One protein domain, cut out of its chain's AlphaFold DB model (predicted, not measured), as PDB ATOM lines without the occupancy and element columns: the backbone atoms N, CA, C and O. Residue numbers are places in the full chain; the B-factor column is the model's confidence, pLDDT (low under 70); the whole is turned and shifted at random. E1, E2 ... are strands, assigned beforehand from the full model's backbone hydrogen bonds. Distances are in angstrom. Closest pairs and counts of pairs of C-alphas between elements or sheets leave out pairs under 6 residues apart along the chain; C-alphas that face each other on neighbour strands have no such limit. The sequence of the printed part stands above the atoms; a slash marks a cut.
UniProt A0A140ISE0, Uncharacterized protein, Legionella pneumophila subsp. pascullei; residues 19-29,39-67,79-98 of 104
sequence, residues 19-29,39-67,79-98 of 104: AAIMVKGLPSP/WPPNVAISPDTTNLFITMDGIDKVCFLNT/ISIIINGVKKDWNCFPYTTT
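Overview. This is residues 19 to 29, 39 to 67 and 79 to 98 of the 104 residues of an uncharacterized protein of Legionella pneumophila subsp. pascullei (UniProt A0A140ISE0). What shape does the backbone make? It is one strongly twisted sheet of five strands, curled like part of a barrel that stays open, for its edge strands E1 and E4 are apart; two hairpins, E2 with E3 and E4 with E5, make most of it. What is it built of? The printed part has 60 residues, with no named helix and five named strands, E1 to E5 along the chain; the sheet's order is E1, E2, E3, E5, E4, antiparallel throughout, and the class is all strand. How large is it? It is compact, with a radius of gyration of the C-alphas of 11.4 A and spans of 34 by 27 by 20 A.

Arrangement. Where does the sheet begin? E1, residues 21 to 23, is an edge strand and the antiparallel neighbour of E2, residues 51 to 56, at 139 degrees between directions; N 55 and O 22 are 2.8 A apart, within hydrogen-bond range. What comes beside E2? E3, residues 59 to 65, forms a hairpin with it through a tight link, at 149 degrees, and N 61 and O 54 are 2.8 A apart. How do the last two strands join? E4, residues 79 to 83, is the other edge strand and forms a hairpin with E5, residues 86 to 94, at 142 degrees, with N 90 and O 79 at 2.8 A. The pairing of E5 is staggered: its residues 86 to 90 pair with E4 and its residues 90 to 94 with E3, where N 91 and O 64 are 2.8 A apart and the angle is 133 degrees.

Along the chain. Where does the first strand lie? E1 begins at C-alpha 21, (37.449, 102.533, 167.681), and is 6.4 A long. How long are the other strands? From first to last C-alpha E2 measures 15.3 A, E3 18.8 A, E4 12.5 A and E5 25.2 A. Where does the last strand end? E5 ends at C-alpha 94, (50.464, 105.409, 169.055).

Size, cuts and confidence. Which C-alphas are farthest apart? Those of Gly 85 and Thr 98, at 36.6 A. Where is the printed part cut? Residues 30 to 38 are not printed, with 9.3 A from C-alpha 29 to C-alpha 39, and neither are residues 68 to 78, with 13.2 A from C-alpha 67 to C-alpha 79. Is there a long stretch with no named element? Residues 39 to 50 form one, with C-alphas 9 to 16 A from the mean of all C-alphas. How confident is the model? The mean pLDDT of the printed part is 89.6, and residues 97 to 98 are under 70.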
ATOM      1  N   ALA A  19      35.299 104.827 173.927       85.75
ATOM      2  CA  ALA A  19      35.936 105.523 172.816       85.75
ATOM      3  C   ALA A  19      35.491 104.908 171.480       85.75
ATOM      4  O   ALA A  19      35.357 103.693 171.348       85.75
ATOM      5  N   ALA A  20      35.298 105.725 170.446       91.12
ATOM      6  CA  ALA A  20      35.047 105.189 169.112       91.12
ATOM      7  C   ALA A  20      36.340 104.568 168.555       91.12
ATOM      8  O   ALA A  20      37.334 105.270 168.364       91.12
ATOM      9  N   ILE A  21      36.320 103.260 168.276       94.31
ATOM     10  CA  ILE A  21      37.449 102.533 167.681       94.31
ATOM     11  C   ILE A  21      37.159 102.258 166.211       94.31
ATOM     12  O   ILE A  21      36.255 101.490 165.883       94.31
ATOM     13  N   MET A  22      37.963 102.836 165.325       95.19
ATOM     14  CA  MET A  22      37.940 102.542 163.892       95.19
ATOM     15  C   MET A  22      39.074 101.580 163.564       95.19
ATOM     16  O   MET A  22      40.231 101.940 163.734       95.19
ATOM     17  N   VAL A  23      38.778 100.375 163.078       95.31
ATOM     18  CA  VAL A  23      39.820  99.449 162.606       95.31
ATOM     19  C   VAL A  23      40.040  99.671 161.114       95.31
ATOM     20  O   VAL A  23      39.090  99.685 160.330       95.31
ATOM     21  N   LYS A  24      41.296  99.821 160.693       93.12
ATOM     22  CA  LYS A  24      41.653  99.998 159.285       93.12
ATOM     23  C   LYS A  24      41.159  98.805 158.461       93.12
ATOM     24  O   LYS A  24      41.515  97.664 158.739       93.12
ATOM     25  N   GLY A  25      40.371  99.090 157.426       89.69
ATOM     26  CA  GLY A  25      39.756  98.076 156.566       89.69
ATOM     27  C   GLY A  25      38.324  97.700 156.955       89.69
ATOM     28  O   GLY A  25      37.652  97.048 156.159       89.69
ATOM     29  N   LEU A  26      37.824  98.144 158.114       93.06
ATOM     30  CA  LEU A  26      36.400  98.067 158.436       93.06
ATOM     31  C   LEU A  26      35.654  99.311 157.922       93.06
ATOM     32  O   LEU A  26      36.208 100.411 157.942       93.06
ATOM     33  N   PRO A  27      34.392  99.164 157.477       89.81
ATOM     34  CA  PRO A  27      33.587 100.279 156.975       89.81
ATOM     35  C   PRO A  27      32.964 101.143 158.085       89.81
ATOM     36  O   PRO A  27      32.421 102.208 157.798       89.81
ATOM     37  N   SER A  28      32.992 100.683 159.337       91.69
ATOM     38  CA  SER A  28      32.325 101.307 160.482       91.69
ATOM     39  C   SER A  28      33.141 101.107 161.764       91.69
ATOM     40  O   SER A  28      33.962 100.183 161.817       91.69
ATOM     41  N   PRO A  29      32.917 101.927 162.809       94.00
ATOM     42  CA  PRO A  29      33.548 101.710 164.105       94.00
ATOM     43  C   PRO A  29      33.075 100.399 164.733       94.00
ATOM     44  O   PRO A  29      32.012  99.875 164.384       94.00
ATOM     45  N   TRP A  39      33.610  92.812 167.386       95.44
ATOM     46  CA  TRP A  39      33.970  92.649 165.989       95.44
ATOM     47  C   TRP A  39      32.714  92.417 165.137       95.44
ATOM     48  O   TRP A  39      31.864  91.613 165.532       95.44
ATOM     49  N   PRO A  40      32.586  93.061 163.961       93.62
ATOM     50  CA  PRO A  40      31.417  92.875 163.111       93.62
ATOM     51  C   PRO A  40      31.247  91.406 162.687       93.62
ATOM     52  O   PRO A  40      32.175  90.826 162.120       93.62
ATOM     53  N   PRO A  41      30.060  90.799 162.865       88.25
ATOM     54  CA  PRO A  41      29.857  89.369 162.604       88.25
ATOM     55  C   PRO A  41      29.997  88.994 161.121       88.25
ATOM     56  O   PRO A  41      30.308  87.854 160.794       88.25
ATOM     57  N   ASN A  42      29.791  89.959 160.220       88.50
ATOM     58  CA  ASN A  42      29.830  89.754 158.770       88.50
ATOM     59  C   ASN A  42      31.205  90.045 158.151       88.50
ATOM     60  O   ASN A  42      31.333  90.030 156.928       88.50
ATOM     61  N   VAL A  43      32.223  90.345 158.964       90.38
ATOM     62  CA  VAL A  43      33.581  90.602 158.478       90.38
ATOM     63  C   VAL A  43      34.511  89.514 158.989       90.38
ATOM     64  O   VAL A  43      34.756  89.401 160.187       90.38
ATOM     65  N   ALA A  44      35.053  88.719 158.071       88.75
ATOM     66  CA  ALA A  44      36.043  87.714 158.421       88.75
ATOM     67  C   ALA A  44      37.345  88.383 158.892       88.75
ATOM     68  O   ALA A  44      37.837  89.326 158.273       88.75
ATOM     69  N   ILE A  45      37.915  87.853 159.969       89.56
ATOM     70  CA  ILE A  45      39.271  88.150 160.426       89.56
ATOM     71  C   ILE A  45      40.079  86.859 160.366       89.56
ATOM     72  O   ILE A  45      39.560  85.785 160.682       89.56
ATOM     73  N   SER A  46      41.331  86.952 159.921       88.50
ATOM     74  CA  SER A  46      42.208  85.786 159.899       88.50
ATOM     75  C   SER A  46      42.463  85.309 161.335       88.50
ATOM     76  O   SER A  46      42.745  86.139 162.203       88.50
ATOM     77  N   PRO A  47      42.407  83.996 161.620       83.19
ATOM     78  CA  PRO A  47      42.786  83.479 162.936       83.19
ATOM     79  C   PRO A  47      44.255  83.777 163.280       83.19
ATOM     80  O   PRO A  47      44.596  83.843 164.459       83.19
ATOM     81  N   ASP A  48      45.091  84.014 162.264       86.25
ATOM     82  CA  ASP A  48      46.512  84.342 162.402       86.25
ATOM     83  C   ASP A  48      46.770  85.849 162.574       86.25
ATOM     84  O   ASP A  48      47.920  86.291 162.584       86.25
ATOM     85  N   THR A  49      45.723  86.677 162.677       89.94
ATOM     86  CA  THR A  49      45.885  88.115 162.903       89.94
ATOM     87  C   THR A  49      46.504  88.367 164.278       89.94
ATOM     88  O   THR A  49      45.864  88.189 165.313       89.94
ATOM     89  N   THR A  50      47.754  88.827 164.283       90.94
ATOM     90  CA  THR A  50      48.506  89.196 165.494       90.94
ATOM     91  C   THR A  50      48.591  90.702 165.705       90.94
ATOM     92  O   THR A  50      48.960  91.141 166.794       90.94
ATOM     93  N   ASN A  51      48.226  91.500 164.699       92.38
ATOM     94  CA  ASN A  51      48.230  92.952 164.768       92.38
ATOM     95  C   ASN A  51      46.994  93.590 164.113       92.38
ATOM     96  O   ASN A  51      46.470  93.098 163.117       92.38
ATOM     97  N   LEU A  52      46.569  94.731 164.654       93.94
ATOM     98  CA  LEU A  52      45.503  95.580 164.128       93.94
ATOM     99  C   LEU A  52      46.001  97.021 164.012       93.94
ATOM    100  O   LEU A  52      46.768  97.492 164.847       93.94
ATOM    101  N   PHE A  53      45.535  97.737 162.995       93.94
ATOM    102  CA  PHE A  53      45.724  99.183 162.891       93.94
ATOM    103  C   PHE A  53      44.393  99.841 163.196       93.94
ATOM    104  O   PHE A  53      43.396  99.518 162.546       93.94
ATOM    105  N   ILE A  54      44.372 100.735 164.176       94.25
ATOM    106  CA  ILE A  54      43.151 101.399 164.615       94.25
ATOM    107  C   ILE A  54      43.343 102.907 164.702       94.25
ATOM    108  O   ILE A  54      44.460 103.385 164.880       94.25
ATOM    109  N   THR A  55      42.239 103.638 164.676       93.69
ATOM    110  CA  THR A  55      42.161 105.026 165.122       93.69
ATOM    111  C   THR A  55      41.250 105.062 166.342       93.69
ATOM    112  O   THR A  55      40.128 104.550 166.303       93.69
ATOM    113  N   MET A  56      41.739 105.644 167.434       91.31
ATOM    114  CA  MET A  56      40.999 105.808 168.689       91.31
ATOM    115  C   MET A  56      41.327 107.173 169.275       91.31
ATOM    116  O   MET A  56      42.507 107.531 169.361       91.31
ATOM    117  N   ASP A  57      40.287 107.919 169.652       87.06
ATOM    118  CA  ASP A  57      40.382 109.306 170.132       87.06
ATOM    119  C   ASP A  57      41.127 110.225 169.149       87.06
ATOM    120  O   ASP A  57      41.890 111.105 169.533       87.06
ATOM    121  N   GLY A  58      40.945 109.977 167.846       87.75
ATOM    122  CA  GLY A  58      41.607 110.728 166.774       87.75
ATOM    123  C   GLY A  58      43.099 110.427 166.593       87.75
ATOM    124  O   GLY A  58      43.748 111.079 165.782       87.75
ATOM    125  N   ILE A  59      43.649 109.449 167.319       88.62
ATOM    126  CA  ILE A  59      45.060 109.058 167.244       88.62
ATOM    127  C   ILE A  59      45.169 107.668 166.622       88.62
ATOM    128  O   ILE A  59      44.567 106.707 167.119       88.62
ATOM    129  N   ASP A  60      46.003 107.552 165.594       91.81
ATOM    130  CA  ASP A  60      46.330 106.277 164.966       91.81
ATOM    131  C   ASP A  60      47.237 105.429 165.867       91.81
ATOM    132  O   ASP A  60      48.242 105.889 166.419       91.81
ATOM    133  N   LYS A  61      46.852 104.164 166.040       91.50
ATOM    134  CA  LYS A  61      47.521 103.185 166.894       91.50
ATOM    135  C   LYS A  61      47.735 101.864 166.164       91.50
ATOM    136  O   LYS A  61      46.901 101.428 165.369       91.50
ATOM    137  N   VAL A  62      48.852 101.215 166.463       91.69
ATOM    138  CA  VAL A  62      49.103  99.821 166.103       91.69
ATOM    139  C   VAL A  62      48.916  98.978 167.355       91.69
ATOM    140  O   VAL A  62      49.484  99.276 168.402       91.69
ATOM    141  N   CYS A  63      48.082  97.954 167.256       92.06
ATOM    142  CA  CYS A  63      47.733  97.071 168.353       92.06
ATOM    143  C   CYS A  63      48.279  95.678 168.092       92.06
ATOM    144  O   CYS A  63      48.081  95.142 167.006       92.06
ATOM    145  N   PHE A  64      48.915  95.080 169.090       91.38
ATOM    146  CA  PHE A  64      49.418  93.711 169.038       91.38
ATOM    147  C   PHE A  64      48.615  92.834 169.985       91.38
ATOM    148  O   PHE A  64      48.288  93.263 171.094       91.38
ATOM    149  N   LEU A  65      48.303  91.612 169.557       91.44
ATOM    150  CA  LEU A  65      47.592  90.650 170.391       91.44
ATOM    151  C   LEU A  65      48.387  90.417 171.682       91.44
ATOM    152  O   LEU A  65      49.578  90.098 171.643       91.44
ATOM    153  N   ASN A  66      47.731  90.584 172.827       86.12
ATOM    154  CA  ASN A  66      48.361  90.413 174.125       86.12
ATOM    155  C   ASN A  66      48.582  88.916 174.396       86.12
ATOM    156  O   ASN A  66      47.643  88.170 174.669       86.12
ATOM    157  N   THR A  67      49.836  88.469 174.305       81.31
ATOM    158  CA  THR A  67      50.258  87.090 174.610       81.31
ATOM    159  C   THR A  67      50.976  86.970 175.960       81.31
ATOM    160  O   THR A  67      51.543  85.923 176.264       81.31
ATOM    161  N   ILE A  79      43.079  97.290 174.927       90.38
ATOM    162  CA  ILE A  79      41.684  97.128 174.512       90.38
ATOM    163  C   ILE A  79      41.285  95.667 174.456       90.38
ATOM    164  O   ILE A  79      42.062  94.805 174.051       90.38
ATOM    165  N   SER A  80      40.019  95.417 174.766       92.94
ATOM    166  CA  SER A  80      39.402  94.106 174.635       92.94
ATOM    167  C   SER A  80      38.364  94.123 173.522       92.94
ATOM    168  O   SER A  80      37.433  94.928 173.552       92.94
ATOM    169  N   ILE A  81      38.495  93.207 172.563       94.31
ATOM    170  CA  ILE A  81      37.542  93.028 171.465       94.31
ATOM    171  C   ILE A  81      36.981  91.606 171.528       94.31
ATOM    172  O   ILE A  81      37.733  90.630 171.582       94.31
ATOM    173  N   ILE A  82      35.658  91.476 171.503       95.19
ATOM    174  CA  ILE A  82      34.970  90.199 171.332       95.19
ATOM    175  C   ILE A  82      34.962  89.853 169.844       95.19
ATOM    176  O   ILE A  82      34.315  90.522 169.038       95.19
ATOM    177  N   ILE A  83      35.665  88.784 169.485       93.00
ATOM    178  CA  ILE A  83      35.735  88.247 168.126       93.00
ATOM    179  C   ILE A  83      35.142  86.842 168.166       93.00
ATOM    180  O   ILE A  83      35.655  85.976 168.874       93.00
ATOM    181  N   ASN A  84      34.053  86.607 167.428       90.25
ATOM    182  CA  ASN A  84      33.354  85.313 167.395       90.25
ATOM    183  C   ASN A  84      33.019  84.766 168.801       90.25
ATOM    184  O   ASN A  84      33.175  83.579 169.074       90.25
ATOM    185  N   GLY A  85      32.607  85.646 169.719       90.56
ATOM    186  CA  GLY A  85      32.276  85.293 171.106       90.56
ATOM    187  C   GLY A  85      33.480  85.096 172.038       90.56
ATOM    188  O   GLY A  85      33.288  84.876 173.230       90.56
ATOM    189  N   VAL A  86      34.712  85.210 171.538       91.88
ATOM    190  CA  VAL A  86      35.937  85.083 172.337       91.88
ATOM    191  C   VAL A  86      36.529  86.461 172.598       91.88
ATOM    192  O   VAL A  86      36.772  87.228 171.666       91.88
ATOM    193  N   LYS A  87      36.807  86.766 173.869       93.19
ATOM    194  CA  LYS A  87      37.519  87.986 174.258       93.19
ATOM    195  C   LYS A  87      38.986  87.900 173.833       93.19
ATOM    196  O   LYS A  87      39.670  86.926 174.148       93.19
ATOM    197  N   LYS A  88      39.456  88.914 173.109       92.62
ATOM    198  CA  LYS A  88      40.848  89.079 172.681       92.62
ATOM    199  C   LYS A  88      41.357  90.429 173.170       92.62
ATOM    200  O   LYS A  88      40.756  91.452 172.846       92.62
ATOM    201  N   ASP A  89      42.447  90.404 173.924       92.44
ATOM    202  CA  ASP A  89      43.081  91.600 174.472       92.44
ATOM    203  C   ASP A  89      44.237  92.045 173.572       92.44
ATOM    204  O   ASP A  89      44.984  91.217 173.043       92.44
ATOM    205  N   TRP A  90      44.368  93.353 173.370       92.12
ATOM    206  CA  TRP A  90      45.330  93.952 172.453       92.12
ATOM    207  C   TRP A  90      46.041  95.125 173.115       92.12
ATOM    208  O   TRP A  90      45.400  96.018 173.665       92.12
ATOM    209  N   ASN A  91      47.365  95.153 172.996       90.62
ATOM    210  CA  ASN A  91      48.207  96.246 173.466       90.62
ATOM    211  C   ASN A  91      48.438  97.234 172.326       90.62
ATOM    212  O   ASN A  91      49.080  96.880 171.333       90.62
ATOM    213  N   CYS A  92      47.916  98.451 172.457       90.06
ATOM    214  CA  CYS A  92      47.959  99.474 171.421       90.06
ATOM    215  C   CYS A  92      48.971 100.578 171.728       90.06
ATOM    216  O   CYS A  92      48.997 101.125 172.831       90.06
ATOM    217  N   PHE A  93      49.732 100.952 170.701       88.81
ATOM    218  CA  PHE A  93      50.764 101.982 170.745       88.81
ATOM    219  C   PHE A  93      50.470 103.057 169.702       88.81
ATOM    220  O   PHE A  93      50.161 102.707 168.556       88.81
ATOM    221  N   PRO A  94      50.563 104.351 170.048       89.31
ATOM    222  CA  PRO A  94      50.464 105.409 169.055       89.31
ATOM    223  C   PRO A  94      51.610 105.284 168.046       89.31
ATOM    224  O   PRO A  94      52.745 104.979 168.411       89.31
ATOM    225  N   TYR A  95      51.326 105.539 166.771       83.81
ATOM    226  CA  TYR A  95      52.359 105.650 165.742       83.81
ATOM    227  C   TYR A  95      52.121 106.895 164.897       83.81
ATOM    228  O   TYR A  95      50.991 107.330 164.699       83.81
ATOM    229  N   THR A  96      53.204 107.489 164.405       73.00
ATOM    230  CA  THR A  96      53.139 108.598 163.448       73.00
ATOM    231  C   THR A  96      53.526 108.069 162.079       73.00
ATOM    232  O   THR A  96      54.633 107.562 161.901       73.00
ATOM    233  N   THR A  97      52.641 108.196 161.093       64.19
ATOM    234  CA  THR A  97      53.022 107.998 159.693       64.19
ATOM    235  C   THR A  97      53.678 109.277 159.194       64.19
ATOM    236  O   THR A  97      52.992 110.245 158.865       64.19
ATOM    237  N   THR A  98      55.005 109.323 159.138       60.53
ATOM    238  CA  THR A  98      55.684 110.366 158.369       60.53
ATOM    239  C   THR A  98      55.419 110.101 156.888       60.53
ATOM    240  O   THR A  98      55.933 109.145 156.311       60.53
TER     241      THR A  98